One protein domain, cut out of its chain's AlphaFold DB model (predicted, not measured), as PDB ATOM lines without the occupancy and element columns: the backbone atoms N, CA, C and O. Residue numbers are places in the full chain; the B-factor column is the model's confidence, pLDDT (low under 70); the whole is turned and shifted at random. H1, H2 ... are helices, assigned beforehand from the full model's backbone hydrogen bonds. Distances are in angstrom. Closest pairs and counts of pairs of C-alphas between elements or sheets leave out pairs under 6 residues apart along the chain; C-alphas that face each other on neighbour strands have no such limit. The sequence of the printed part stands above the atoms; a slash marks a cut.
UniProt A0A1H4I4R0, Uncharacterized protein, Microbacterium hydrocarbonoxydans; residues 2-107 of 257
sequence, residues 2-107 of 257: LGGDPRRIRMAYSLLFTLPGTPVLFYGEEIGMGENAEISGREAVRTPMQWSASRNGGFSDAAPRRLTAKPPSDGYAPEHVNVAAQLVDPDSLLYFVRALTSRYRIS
ATOM      1  N   LEU A   2     178.603 215.236 192.293       80.56
ATOM      2  CA  LEU A   2     177.605 216.275 192.659       80.56
ATOM      3  C   LEU A   2     176.707 215.978 193.888       80.56
ATOM      4  O   LEU A   2     175.579 216.458 193.966       80.56
ATOM      5  N   GLY A   3     177.188 215.168 194.838       82.62
ATOM      6  CA  GLY A   3     176.411 214.732 196.006       82.62
ATOM      7  C   GLY A   3     175.178 213.877 195.682       82.62
ATOM      8  O   GLY A   3     174.317 213.730 196.540       82.62
ATOM      9  N   GLY A   4     175.062 213.354 194.456       83.62
ATOM     10  CA  GLY A   4     173.886 212.602 194.015       83.62
ATOM     11  C   GLY A   4     172.637 213.455 193.778       83.62
ATOM     12  O   GLY A   4     171.569 212.886 193.586       83.62
ATOM     13  N   ASP A   5     172.745 214.790 193.777       88.25
ATOM     14  CA  ASP A   5     171.603 215.684 193.559       88.25
ATOM     15  C   ASP A   5     171.100 215.580 192.103       88.25
ATOM     16  O   ASP A   5     171.797 216.035 191.183       88.25
ATOM     17  N   PRO A   6     169.879 215.055 191.866       84.38
ATOM     18  CA  PRO A   6     169.345 214.888 190.517       84.38
ATOM     19  C   PRO A   6     169.249 216.203 189.741       84.38
ATOM     20  O   PRO A   6     169.362 216.196 188.519       84.38
ATOM     21  N   ARG A   7     169.066 217.342 190.421       83.94
ATOM     22  CA  ARG A   7     168.941 218.657 189.771       83.94
ATOM     23  C   ARG A   7     170.267 219.112 189.178       83.94
ATOM     24  O   ARG A   7     170.294 219.646 188.072       83.94
ATOM     25  N   ARG A   8     171.361 218.881 189.910       89.19
ATOM     26  CA  ARG A   8     172.720 219.234 189.477       89.19
ATOM     27  C   ARG A   8     173.214 218.297 188.384       89.19
ATOM     28  O   ARG A   8     173.855 218.756 187.448       89.19
ATOM     29  N   ILE A   9     172.894 217.007 188.493       91.62
ATOM     30  CA  ILE A   9     173.231 216.005 187.472       91.62
ATOM     31  C   ILE A   9     172.530 216.334 186.155       91.62
ATOM     32  O   ILE A   9     173.181 216.393 185.116       91.62
ATOM     33  N   ARG A  10     171.220 216.605 186.206       91.12
ATOM     34  CA  ARG A  10     170.458 217.042 185.033       91.12
ATOM     35  C   ARG A  10     171.091 218.292 184.415       91.12
ATOM     36  O   ARG A  10     171.496 218.223 183.259       91.12
ATOM     37  N   MET A  11     171.331 219.341 185.214       90.56
ATOM     38  CA  MET A  11     171.960 220.588 184.747       90.56
ATOM     39  C   MET A  11     173.296 220.340 184.037       90.56
ATOM     40  O   MET A  11     173.531 220.888 182.964       90.56
ATOM     41  N   ALA A  12     174.146 219.468 184.586       92.75
ATOM     42  CA  ALA A  12     175.417 219.117 183.958       92.75
ATOM     43  C   ALA A  12     175.227 218.460 182.578       92.75
ATOM     44  O   ALA A  12     175.960 218.788 181.646       92.75
ATOM     45  N   TYR A  13     174.233 217.579 182.417       93.69
ATOM     46  CA  TYR A  13     173.903 217.010 181.108       93.69
ATOM     47  C   TYR A  13     173.236 218.023 180.182       93.69
ATOM     48  O   TYR A  13     173.571 218.051 179.003       93.69
ATOM     49  N   SER A  14     172.347 218.884 180.678       92.88
ATOM     50  CA  SER A  14     171.792 219.976 179.874       92.88
ATOM     51  C   SER A  14     172.917 220.828 179.287       92.88
ATOM     52  O   SER A  14     172.958 221.027 178.078       92.88
ATOM     53  N   LEU A  15     173.895 221.212 180.111       93.75
ATOM     54  CA  LEU A  15     175.077 221.946 179.670       93.75
ATOM     55  C   LEU A  15     175.912 221.149 178.654       93.75
ATOM     56  O   LEU A  15     176.274 221.685 177.612       93.75
ATOM     57  N   LEU A  16     176.185 219.865 178.915       95.06
ATOM     58  CA  LEU A  16     176.930 218.999 177.991       95.06
ATOM     59  C   LEU A  16     176.276 218.920 176.603       95.06
ATOM     60  O   LEU A  16     176.980 218.905 175.599       95.06
ATOM     61  N   PHE A  17     174.945 218.849 176.549       94.62
ATOM     62  CA  PHE A  17     174.186 218.717 175.303       94.62
ATOM     63  C   PHE A  17     173.945 220.045 174.574       94.62
ATOM     64  O   PHE A  17     173.540 220.006 173.412       94.62
ATOM     65  N   THR A  18     174.158 221.197 175.220       94.31
ATOM     66  CA  THR A  18     173.993 222.513 174.580       94.31
ATOM     67  C   THR A  18     175.310 223.225 174.289       94.31
ATOM     68  O   THR A  18     175.304 224.214 173.568       94.31
ATOM     69  N   LEU A  19     176.443 222.747 174.805       93.81
ATOM     70  CA  LEU A  19     177.749 223.283 174.427       93.81
ATOM     71  C   LEU A  19     178.215 222.750 173.060       93.81
ATOM     72  O   LEU A  19     177.881 221.623 172.693       93.81
ATOM     73  N   PRO A  20     179.036 223.517 172.315       90.44
ATOM     74  CA  PRO A  20     179.539 223.091 171.014       90.44
ATOM     75  C   PRO A  20     180.397 221.836 171.122       90.44
ATOM     76  O   PRO A  20     181.379 221.797 171.866       90.44
ATOM     77  N   GLY A  21     180.067 220.832 170.319       89.81
ATOM     78  CA  GLY A  21     180.822 219.593 170.242       89.81
ATOM     79  C   GLY A  21     179.921 218.373 170.237       89.81
ATOM     80  O   GLY A  21     178.703 218.464 170.163       89.81
ATOM     81  N   THR A  22     180.542 217.198 170.283       93.19
ATOM     82  CA  THR A  22     179.812 215.931 170.338       93.19
ATOM     83  C   THR A  22     179.703 215.473 171.791       93.19
ATOM     84  O   THR A  22     180.740 215.161 172.384       93.19
ATOM     85  N   PRO A  23     178.492 215.398 172.375       94.62
ATOM     86  CA  PRO A  23     178.325 214.877 173.723       94.62
ATOM     87  C   PRO A  23     178.692 213.389 173.749       94.62
ATOM     88  O   PRO A  23     178.245 212.605 172.908       94.62
ATOM     89  N   VAL A  24     179.510 212.994 174.725       96.06
ATOM     90  CA  VAL A  24     179.908 211.600 174.958       96.06
ATOM     91  C   VAL A  24     179.494 211.223 176.372       96.06
ATOM     92  O   VAL A  24     179.823 211.934 177.316       96.06
ATOM     93  N   LEU A  25     178.784 210.104 176.498       94.94
ATOM     94  CA  LEU A  25     178.353 209.546 177.775       94.94
ATOM     95  C   LEU A  25     179.162 208.290 178.084       94.94
ATOM     96  O   LEU A  25     179.396 207.453 177.204       94.94
ATOM     97  N   PHE A  26     179.568 208.150 179.338       94.88
ATOM     98  CA  PHE A  26     180.073 206.899 179.873       94.88
ATOM     99  C   PHE A  26     178.898 206.001 180.276       94.88
ATOM    100  O   PHE A  26     177.854 206.483 180.700       94.88
ATOM    101  N   TYR A  27     179.032 204.686 180.117       96.44
ATOM    102  CA  TYR A  27     177.907 203.788 180.382       96.44
ATOM    103  C   TYR A  27     177.447 203.891 181.845       96.44
ATOM    104  O   TYR A  27     178.267 203.985 182.759       96.44
ATOM    105  N   GLY A  28     176.136 203.855 182.065       95.88
ATOM    106  CA  GLY A  28     175.555 203.950 183.399       95.88
ATOM    107  C   GLY A  28     175.321 205.383 183.871       95.88
ATOM    108  O   GLY A  28     174.507 205.588 184.772       95.88
ATOM    109  N   GLU A  29     175.946 206.384 183.248       95.25
ATOM    110  CA  GLU A  29     175.675 207.798 183.519       95.25
ATOM    111  C   GLU A  29     174.214 208.165 183.248       95.25
ATOM    112  O   GLU A  29     173.594 208.897 184.017       95.25
ATOM    113  N   GLU A  30     173.620 207.579 182.209       96.19
ATOM    114  CA  GLU A  30     172.239 207.826 181.810       96.19
ATOM    115  C   GLU A  30     171.207 207.340 182.833       96.19
ATOM    116  O   GLU A  30     170.087 207.841 182.855       96.19
ATOM    117  N   ILE A  31     171.580 206.386 183.689       96.19
ATOM    118  CA  ILE A  31     170.758 205.938 184.821       96.19
ATOM    119  C   ILE A  31     171.283 206.462 186.163       96.19
ATOM    120  O   ILE A  31     170.627 206.261 187.181       96.19
ATOM    121  N   GLY A  32     172.420 207.159 186.189       94.75
ATOM    122  CA  GLY A  32     173.021 207.680 187.414       94.75
ATOM    123  C   GLY A  32     173.665 206.591 188.271       94.75
ATOM    124  O   GLY A  32     173.527 206.618 189.494       94.75
ATOM    125  N   MET A  33     174.331 205.616 187.642       95.44
ATOM    126  CA  MET A  33     175.110 204.600 188.352       95.44
ATOM    127  C   MET A  33     176.143 205.244 189.279       95.44
ATOM    128  O   MET A  33     176.841 206.191 188.911       95.44
ATOM    129  N   GLY A  34     176.234 204.697 190.487       91.62
ATOM    130  CA  GLY A  34     177.255 205.058 191.457       91.62
ATOM    131  C   GLY A  34     178.514 204.215 191.317       91.62
ATOM    132  O   GLY A  34     178.556 203.198 190.620       91.62
ATOM    133  N   GLU A  35     179.544 204.643 192.032       91.00
ATOM    134  CA  GLU A  35     180.770 203.879 192.202       91.00
ATOM    135  C   GLU A  35     180.651 202.916 193.385       91.00
ATOM    136  O   GLU A  35     179.930 203.174 194.347       91.00
ATOM    137  N   ASN A  36     181.388 201.809 193.342       92.12
ATOM    138  CA  ASN A  36     181.546 200.952 194.509       92.12
ATOM    139  C   ASN A  36     182.812 201.351 195.278       92.12
ATOM    140  O   ASN A  36     183.918 200.953 194.908       92.12
ATOM    141  N   ALA A  37     182.636 202.110 196.363       88.25
ATOM    142  CA  ALA A  37     183.725 202.625 197.197       88.25
ATOM    143  C   ALA A  37     184.563 201.533 197.893       88.25
ATOM    144  O   ALA A  37     185.674 201.808 198.346       88.25
ATOM    145  N   GLU A  38     184.071 200.292 197.970       88.75
ATOM    146  CA  GLU A  38     184.835 199.158 198.505       88.75
ATOM    147  C   GLU A  38     185.908 198.654 197.521       88.75
ATOM    148  O   GLU A  38     186.813 197.912 197.909       88.75
ATOM    149  N   ILE A  39     185.813 199.028 196.241       88.62
ATOM    150  CA  ILE A  39     186.749 198.625 195.192       88.62
ATOM    151  C   ILE A  39     187.810 199.715 195.025       88.62
ATOM    152  O   ILE A  39     187.510 200.887 194.838       88.62
ATOM    153  N   SER A  40     189.085 199.334 195.050       87.88
ATOM    154  CA  SER A  40     190.180 200.285 194.856       87.88
ATOM    155  C   SER A  40     190.382 200.654 193.383       87.88
ATOM    156  O   SER A  40     190.379 199.789 192.504       87.88
ATOM    157  N   GLY A  41     190.706 201.920 193.123       88.62
ATOM    158  CA  GLY A  41     191.148 202.384 191.810       88.62
ATOM    159  C   GLY A  41     190.014 202.499 190.791       88.62
ATOM    160  O   GLY A  41     188.873 202.789 191.128       88.62
ATOM    161  N   ARG A  42     190.340 202.303 189.508       87.88
ATOM    162  CA  ARG A  42     189.403 202.557 188.396       87.88
ATOM    163  C   ARG A  42     188.284 201.527 188.273       87.88
ATOM    164  O   ARG A  42     187.320 201.778 187.563       87.88
ATOM    165  N   GLU A  43     188.402 200.393 188.949       88.56
ATOM    166  CA  GLU A  43     187.369 199.356 188.914       88.56
ATOM    167  C   GLU A  43     186.134 199.741 189.746       88.56
ATOM    168  O   GLU A  43     185.049 199.223 189.496       88.56
ATOM    169  N   ALA A  44     186.256 200.725 190.649       89.50
ATOM    170  CA  ALA A  44     185.134 201.293 191.401       89.50
ATOM    171  C   ALA A  44     184.054 201.906 190.500       89.50
ATOM    172  O   ALA A  44     182.873 201.835 190.824       89.50
ATOM    173  N   VAL A  45     184.459 202.469 189.357       90.00
ATOM    174  CA  VAL A  45     183.571 203.105 188.367       90.00
ATOM    175  C   VAL A  45     183.300 202.207 187.158       90.00
ATOM    176  O   VAL A  45     182.683 202.638 186.192       90.00
ATOM    177  N   ARG A  46     183.789 200.959 187.180       93.44
ATOM    178  CA  ARG A  46     183.618 199.966 186.105       93.44
ATOM    179  C   ARG A  46     182.775 198.780 186.561       93.44
ATOM    180  O   ARG A  46     182.976 197.639 186.142       93.44
ATOM    181  N   THR A  47     181.841 199.046 187.466       94.69
ATOM    182  CA  THR A  47     180.907 198.039 187.955       94.69
ATOM    183  C   THR A  47     179.979 197.582 186.823       94.69
ATOM    184  O   THR A  47     179.783 198.300 185.836       94.69
ATOM    185  N   PRO A  48     179.426 196.361 186.907       95.69
ATOM    186  CA  PRO A  48     178.500 195.869 185.897       95.69
ATOM    187  C   PRO A  48     177.290 196.793 185.715       95.69
ATOM    188  O   PRO A  48     176.748 197.302 186.694       95.69
ATOM    189  N   MET A  49     176.842 196.961 184.467       97.81
ATOM    190  CA  MET A  49     175.637 197.736 184.150       97.81
ATOM    191  C   MET A  49     174.412 197.200 184.907       97.81
ATOM    192  O   MET A  49     174.193 195.988 184.964       97.81
ATOM    193  N   GLN A  50     173.595 198.104 185.448       98.12
ATOM    194  CA  GLN A  50     172.433 197.774 186.280       98.12
ATOM    195  C   GLN A  50     171.152 197.753 185.430       98.12
ATOM    196  O   GLN A  50     170.431 198.742 185.312       98.12
ATOM    197  N   TRP A  51     170.867 196.617 184.794       98.31
ATOM    198  CA  TRP A  51     169.701 196.416 183.927       98.31
ATOM    199  C   TRP A  51     168.380 196.290 184.691       98.31
ATOM    200  O   TRP A  51     167.366 196.834 184.254       98.31
ATOM    201  N   SER A  52     168.371 195.592 185.825       98.19
ATOM    202  CA  SER A  52     167.178 195.374 186.653       98.19
ATOM    203  C   SER A  52     167.538 195.199 188.131       98.19
ATOM    204  O   SER A  52     168.707 195.071 188.475       98.19
ATOM    205  N   ALA A  53     166.531 195.102 189.003       97.06
ATOM    206  CA  ALA A  53     166.701 194.703 190.407       97.06
ATOM    207  C   ALA A  53     166.970 193.190 190.590       97.06
ATOM    208  O   ALA A  53     166.961 192.670 191.705       97.06
ATOM    209  N   SER A  54     167.151 192.449 189.494       95.75
ATOM    210  CA  SER A  54     167.489 191.030 189.548       95.75
ATOM    211  C   SER A  54     168.928 190.844 190.028       95.75
ATOM    212  O   SER A  54     169.729 191.777 190.091       95.75
ATOM    213  N   ARG A  55     169.292 189.592 190.308       94.06
ATOM    214  CA  ARG A  55     170.650 189.214 190.705       94.06
ATOM    215  C   ARG A  55     171.723 189.869 189.824       94.06
ATOM    216  O   ARG A  55     171.619 189.853 188.600       94.06
ATOM    217  N   ASN A  56     172.764 190.405 190.466       94.25
ATOM    218  CA  ASN A  56     173.869 191.121 189.816       94.25
ATOM    219  C   ASN A  56     173.396 192.273 188.908       94.25
ATOM    220  O   ASN A  56     173.990 192.516 187.860       94.25
ATOM    221  N   GLY A  57     172.290 192.929 189.256       95.50
ATOM    222  CA  GLY A  57     171.690 193.979 188.441       95.50
ATOM    223  C   GLY A  57     171.138 193.491 187.101       95.50
ATOM    224  O   GLY A  57     171.054 194.270 186.160       95.50
ATOM    225  N   GLY A  58     170.850 192.195 186.951       96.50
ATOM    226  CA  GLY A  58     170.470 191.602 185.664       96.50
ATOM    227  C   GLY A  58     171.619 191.498 184.650       96.50
ATOM    228  O   GLY A  58     171.384 191.116 183.509       96.50
ATOM    229  N   PHE A  59     172.861 191.808 185.040       97.06
ATOM    230  CA  PHE A  59     174.032 191.694 184.163       97.06
ATOM    231  C   PHE A  59     174.441 190.239 183.896       97.06
ATOM    232  O   PHE A  59     174.916 189.907 182.812       97.06
ATOM    233  N   SER A  60     174.313 189.363 184.897       95.44
ATOM    234  CA  SER A  60     174.755 187.970 184.794       95.44
ATOM    235  C   SER A  60     174.110 187.073 185.847       95.44
ATOM    236  O   SER A  60     173.974 187.467 187.002       95.44
ATOM    237  N   ASP A  61     173.867 185.810 185.496       94.19
ATOM    238  CA  ASP A  61     173.486 184.745 186.434       94.19
ATOM    239  C   ASP A  61     174.695 184.039 187.077       94.19
ATOM    240  O   ASP A  61     174.571 182.986 187.712       94.19
ATOM    241  N   ALA A  62     175.907 184.576 186.943       93.81
ATOM    242  CA  ALA A  62     177.066 184.033 187.638       93.81
ATOM    243  C   ALA A  62     176.969 184.238 189.162       93.81
ATOM    244  O   ALA A  62     176.295 185.135 189.670       93.81
ATOM    245  N   ALA A  63     177.683 183.407 189.929       92.38
ATOM    246  CA  ALA A  63     177.912 183.692 191.345       92.38
ATOM    247  C   ALA A  63     178.572 185.075 191.507       92.38
ATOM    248  O   ALA A  63     179.536 185.319 190.786       92.38
ATOM    249  N   PRO A  64     178.148 185.941 192.454       87.25
ATOM    250  CA  PRO A  64     178.703 187.294 192.601       87.25
ATOM    251  C   PRO A  64     180.235 187.333 192.703       87.25
ATOM    252  O   PRO A  64     180.881 188.210 192.148       87.25
ATOM    253  N   ARG A  65     180.841 186.314 193.331       89.50
ATOM    254  CA  ARG A  65     182.306 186.133 193.424       89.50
ATOM    255  C   ARG A  65     183.030 185.937 192.084       89.50
ATOM    256  O   ARG A  65     184.252 185.911 192.065       89.50
ATOM    257  N   ARG A  66     182.294 185.669 191.004       92.19
ATOM    258  CA  ARG A  66     182.818 185.475 189.644       92.19
ATOM    259  C   ARG A  66     182.700 186.737 188.789       92.19
ATOM    260  O   ARG A  66     183.125 186.698 187.641       92.19
ATOM    261  N   LEU A  67     182.099 187.808 189.308       90.38
ATOM    262  CA  LEU A  67     182.098 189.100 188.633       90.38
ATOM    263  C   LEU A  67     183.467 189.761 188.792       90.38
ATOM    264  O   LEU A  67     184.067 189.685 189.862       90.38
ATOM    265  N   THR A  68     183.927 190.435 187.739       87.12
ATOM    266  CA  THR A  68     185.169 191.223 187.759       87.12
ATOM    267  C   THR A  68     185.100 192.355 188.783       87.12
ATOM    268  O   THR A  68     186.059 192.594 189.508       87.12
ATOM    269  N   ALA A  69     183.940 193.004 188.880       90.75
ATOM    270  CA  ALA A  69     183.630 194.027 189.865       90.75
ATOM    271  C   ALA A  69     182.232 193.770 190.434       90.75
ATOM    272  O   ALA A  69     181.336 193.293 189.730       90.75
ATOM    273  N   LYS A  70     182.044 194.065 191.719       91.12
ATOM    274  CA  LYS A  70     180.737 193.949 192.370       91.12
ATOM    275  C   LYS A  70     179.951 195.249 192.178       91.12
ATOM    276  O   LYS A  70     180.547 196.311 192.363       91.12
ATOM    277  N   PRO A  71     178.645 195.188 191.872       93.19
ATOM    278  CA  PRO A  71     177.783 196.364 191.946       93.19
ATOM    279  C   PRO A  71     177.860 197.033 193.331       93.19
ATOM    280  O   PRO A  71     178.182 196.344 194.308       93.19
ATOM    281  N   PRO A  72     177.592 198.345 193.426       93.50
ATOM    282  CA  PRO A  72     177.441 199.028 194.706       93.50
ATOM    283  C   PRO A  72     176.322 198.398 195.550       93.50
ATOM    284  O   PRO A  72     175.395 197.779 195.026       93.50
ATOM    285  N   SER A  73     176.435 198.545 196.868       92.38
ATOM    286  CA  SER A  73     175.508 198.011 197.878       92.38
ATOM    287  C   SER A  73     174.779 199.107 198.668       92.38
ATOM    288  O   SER A  73     174.022 198.803 199.589       92.38
ATOM    289  N   ASP A  74     175.024 200.373 198.333       92.12
ATOM    290  CA  ASP A  74     174.471 201.555 198.988       92.12
ATOM    291  C   ASP A  74     173.250 202.107 198.221       92.12
ATOM    292  O   ASP A  74     172.537 201.371 197.538       92.12
ATOM    293  N   GLY A  75     172.986 203.414 198.314       92.38
ATOM    294  CA  GLY A  75     171.889 204.064 197.585       92.38
ATOM    295  C   GLY A  75     171.969 203.941 196.057       92.38
ATOM    296  O   GLY A  75     170.979 204.222 195.384       92.38
ATOM    297  N   TYR A  76     173.104 203.499 195.509       94.44
ATOM    298  CA  TYR A  76     173.294 203.264 194.079       94.44
ATOM    299  C   TYR A  76     173.135 201.798 193.671       94.44
ATOM    300  O   TYR A  76     173.331 201.475 192.498       94.44
ATOM    301  N   ALA A  77     172.778 200.913 194.604       95.88
ATOM    302  CA  ALA A  77     172.603 199.494 194.331       95.88
ATOM    303  C   ALA A  77     171.541 199.225 193.239       95.88
ATOM    304  O   ALA A  77     170.630 200.044 193.035       95.88
ATOM    305  N   PRO A  78     171.614 198.083 192.523       96.75
ATOM    306  CA  PRO A  78     170.702 197.774 191.421       96.75
ATOM    307  C   PRO A  78     169.214 197.757 191.793       96.75
ATOM    308  O   PRO A  78     168.359 197.953 190.932       96.75
ATOM    309  N   GLU A  79     168.880 197.551 193.066       96.81
ATOM    310  CA  GLU A  79     167.514 197.619 193.590       96.81
ATOM    311  C   GLU A  79     166.926 199.038 193.516       96.81
ATOM    312  O   GLU A  79     165.709 199.196 193.422       96.81
ATOM    313  N   HIS A  80     167.781 200.065 193.535       95.88
ATOM    314  CA  HIS A  80     167.404 201.480 193.535       95.88
ATOM    315  C   HIS A  80     167.667 202.154 192.187       95.88
ATOM    316  O   HIS A  80     166.867 202.971 191.733       95.88
ATOM    317  N   VAL A  81     168.764 201.786 191.525       96.94
ATOM    318  CA  VAL A  81     169.188 202.368 190.249       96.94
ATOM    319  C   VAL A  81     169.247 201.268 189.199       96.94
ATOM    320  O   VAL A  81     170.171 200.466 189.180       96.94
ATOM    321  N   ASN A  82     168.267 201.193 188.301       98.38
ATOM    322  CA  ASN A  82     168.332 200.251 187.186       98.38
ATOM    323  C   ASN A  82     167.523 200.705 185.969       98.38
ATOM    324  O   ASN A  82     166.567 201.475 186.084       98.38
ATOM    325  N   VAL A  83     167.901 200.187 184.799       98.56
ATOM    326  CA  VAL A  83     167.263 200.508 183.515       98.56
ATOM    327  C   VAL A  83     165.777 200.150 183.518       98.56
ATOM    328  O   VAL A  83     164.961 200.967 183.101       98.56
ATOM    329  N   ALA A  84     165.407 198.956 183.990       98.38
ATOM    330  CA  ALA A  84     164.023 198.485 183.956       98.38
ATOM    331  C   ALA A  84     163.062 199.423 184.708       98.38
ATOM    332  O   ALA A  84     161.993 199.741 184.189       98.38
ATOM    333  N   ALA A  85     163.460 199.907 185.887       97.44
ATOM    334  CA  ALA A  85     162.690 200.873 186.664       97.44
ATOM    335  C   ALA A  85     162.621 202.241 185.966       97.44
ATOM    336  O   ALA A  85     161.544 202.819 185.844       97.44
ATOM    337  N   GLN A  86     163.745 202.743 185.447       97.44
ATOM    338  CA  GLN A  86     163.774 204.059 184.803       97.44
ATOM    339  C   GLN A  86     163.063 204.096 183.442       97.44
ATOM    340  O   GLN A  86     162.566 205.140 183.037       97.44
ATOM    341  N   LEU A  87     162.944 202.967 182.737       94.56
ATOM    342  CA  LEU A  87     162.205 202.898 181.470       94.56
ATOM    343  C   LEU A  87     160.709 203.200 181.616       94.56
ATOM    344  O   LEU A  87     160.097 203.666 180.653       94.56
ATOM    345  N   VAL A  88     160.121 202.912 182.779       93.75
ATOM    346  CA  VAL A  88     158.691 203.134 183.048       93.75
ATOM    347  C   VAL A  88     158.420 204.423 183.827       93.75
ATOM    348  O   VAL A  88     157.264 204.826 183.935       93.75
ATOM    349  N   ASP A  89     159.467 205.078 184.331       89.75
ATOM    350  CA  ASP A  89     159.377 206.339 185.059       89.75
ATOM    351  C   ASP A  89     159.687 207.536 184.131       89.75
ATOM    352  O   ASP A  89     160.839 207.708 183.710       89.75
ATOM    353  N   PRO A  90     158.691 208.381 183.791       87.94
ATOM    354  CA  PRO A  90     158.898 209.560 182.950       87.94
ATOM    355  C   PRO A  90     159.729 210.659 183.632       87.94
ATOM    356  O   PRO A  90     160.269 211.518 182.938       87.94
ATOM    357  N   ASP A  91     159.864 210.632 184.961       87.88
ATOM    358  CA  ASP A  91     160.699 211.565 185.722       87.88
ATOM    359  C   ASP A  91     162.111 210.998 185.986       87.88
ATOM    360  O   ASP A  91     162.911 211.599 186.711       87.88
ATOM    361  N   SER A  92     162.473 209.876 185.353       92.94
ATOM    362  CA  SER A  92     163.800 209.271 185.481       92.94
ATOM    363  C   SER A  92     164.906 210.061 184.773       92.94
ATOM    364  O   SER A  92     164.666 210.855 183.854       92.94
ATOM    365  N   LEU A  93     166.155 209.816 185.183       93.94
ATOM    366  CA  LEU A  93     167.325 210.371 184.502       93.94
ATOM    367  C   LEU A  93     167.461 209.797 183.084       93.94
ATOM    368  O   LEU A  93     167.734 210.549 182.150       93.94
ATOM    369  N   LEU A  94     167.160 208.509 182.896       95.81
ATOM    370  CA  LEU A  94     167.183 207.872 181.580       95.81
ATOM    371  C   LEU A  94     166.207 208.540 180.610       95.81
ATOM    372  O   LEU A  94     166.554 208.784 179.453       95.81
ATOM    373  N   TYR A  95     164.988 208.847 181.063       91.94
ATOM    374  CA  TYR A  95     164.018 209.567 180.240       91.94
ATOM    375  C   TYR A  95     164.552 210.946 179.843       91.94
ATOM    376  O   TYR A  95     164.491 211.326 178.673       91.94
ATOM    377  N   PHE A  96     165.141 211.663 180.800       92.19
ATOM    378  CA  PHE A  96     165.733 212.974 180.574       92.19
ATOM    379  C   PHE A  96     166.886 212.948 179.557       92.19
ATOM    380  O   PHE A  96     166.856 213.689 178.575       92.19
ATOM    381  N   VAL A  97     167.853 212.042 179.711       94.19
ATOM    382  CA  VAL A  97     168.982 211.901 178.774       94.19
ATOM    383  C   VAL A  97     168.502 211.502 177.375       94.19
ATOM    384  O   VAL A  97     169.006 212.005 176.367       94.19
ATOM    385  N   ARG A  98     167.469 210.654 177.279       93.31
ATOM    386  CA  ARG A  98     166.826 210.324 175.997       93.31
ATOM    387  C   ARG A  98     166.146 211.534 175.364       93.31
ATOM    388  O   ARG A  98     166.205 211.671 174.140       93.31
ATOM    389  N   ALA A  99     165.513 212.395 176.161       89.38
ATOM    390  CA  ALA A  99     164.924 213.637 175.675       89.38
ATOM    391  C   ALA A  99     166.007 214.570 175.119       89.38
ATOM    392  O   ALA A  99     165.897 214.972 173.961       89.38
ATOM    393  N   LEU A 100     167.094 214.812 175.865       92.06
ATOM    394  CA  LEU A 100     168.237 215.609 175.397       92.06
ATOM    395  C   LEU A 100     168.831 215.056 174.097       92.06
ATOM    396  O   LEU A 100     168.970 215.786 173.120       92.06
ATOM    397  N   THR A 101     169.080 213.746 174.040       93.06
ATOM    398  CA  THR A 101     169.597 213.076 172.834       93.06
ATOM    399  C   THR A 101     168.649 213.242 171.648       93.06
ATOM    400  O   THR A 101     169.083 213.470 170.521       93.06
ATOM    401  N   SER A 102     167.340 213.138 171.884       91.56
ATOM    402  CA  SER A 102     166.339 213.318 170.830       91.56
ATOM    403  C   SER A 102     166.327 214.756 170.318       91.56
ATOM    404  O   SER A 102     166.248 214.945 169.109       91.56
ATOM    405  N   ARG A 103     166.454 215.752 171.208       89.19
ATOM    406  CA  ARG A 103     166.538 217.175 170.844       89.19
ATOM    407  C   ARG A 103     167.809 217.492 170.071       89.19
ATOM    408  O   ARG A 103     167.717 218.004 168.964       89.19
ATOM    409  N   TYR A 104     168.961 217.068 170.577       91.62
ATOM    410  CA  TYR A 104     170.245 217.225 169.898       91.62
ATOM    411  C   TYR A 104     170.214 216.689 168.456       91.62
ATOM    412  O   TYR A 104     170.729 217.314 167.537       91.62
ATOM    413  N   ARG A 105     169.546 215.551 168.222       90.75
ATOM    414  CA  ARG A 105     169.434 214.946 166.882       90.75
ATOM    415  C   ARG A 105     168.539 215.705 165.903       90.75
ATOM    416  O   ARG A 105     168.718 215.529 164.701       90.75
ATOM    417  N   ILE A 106     167.546 216.449 166.387       89.69
ATOM    418  CA  ILE A 106     166.572 217.155 165.535       89.69
ATOM    419  C   ILE A 106     166.844 218.659 165.434       89.69
ATOM    420  O   ILE A 106     166.129 219.333 164.699       89.69
ATOM    421  N   SER A 107     167.845 219.166 166.156       89.62
ATOM    422  CA  SER A 107     168.211 220.583 166.217       89.62
ATOM    423  C   SER A 107     169.609 220.789 165.633       89.62
ATOM    424  O   SER A 107     170.600 220.611 166.347       89.62
TER     425      SER A 107
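AT A GLANCE: This is residues 2 to 107 of the 257 residues of an uncharacterized protein of Microbacterium hydrocarbonoxydans (UniProt A0A1H4I4R0). Little regular structure: helices H5 and H1 lie side by side at one end, H4 makes a corner with H5, and loops with small H2 and H3 form the other end. The printed part has 106 residues with five named helices, H1 to H5, no named strand, all helix, with 42 residues in named elements. It is compact, radius of gyration of the C-alphas 14.7 A, spanning 46 by 31 by 22 A.

IN THESE COORDINATES: H5, residues 93 to 106, measures 20.2 A and ends at C-alpha 106 (166.572, 217.155, 165.535). H1, residues 6 to 18, measures 18.3 A from C-alpha 6 (169.345, 214.888, 190.517). H4 is residues 83 to 88, H2 41 to 45, H3 55 to 58.

HOW THE PARTS SIT: H5 touches H1 at a shallow tilt of 15 degrees, the same way; the closest C-alphas, Leu 100 and Phe 17, are 6.7 A apart. With residues 93 to 95 alone H5 touches H4, about perpendicular at 75 degrees; the closest C-alphas, Leu 94 and Gln 86, are 6.0 A apart. H2 and H3 touch no helix. In H5 and H1 every O i to N i+4 pair is within hydrogen-bond range, in H4 1 of 2, in H2 0 of 1 but 2 of 2 O i to N i+3; H3 is too short.

THE WHOLE: The farthest C-alphas, Arg 65 and Ser 107, are 46.1 A apart. Links 19 to 40 and 59 to 82 are long. The printed part has no cut; no printed residue is under pLDDT 70.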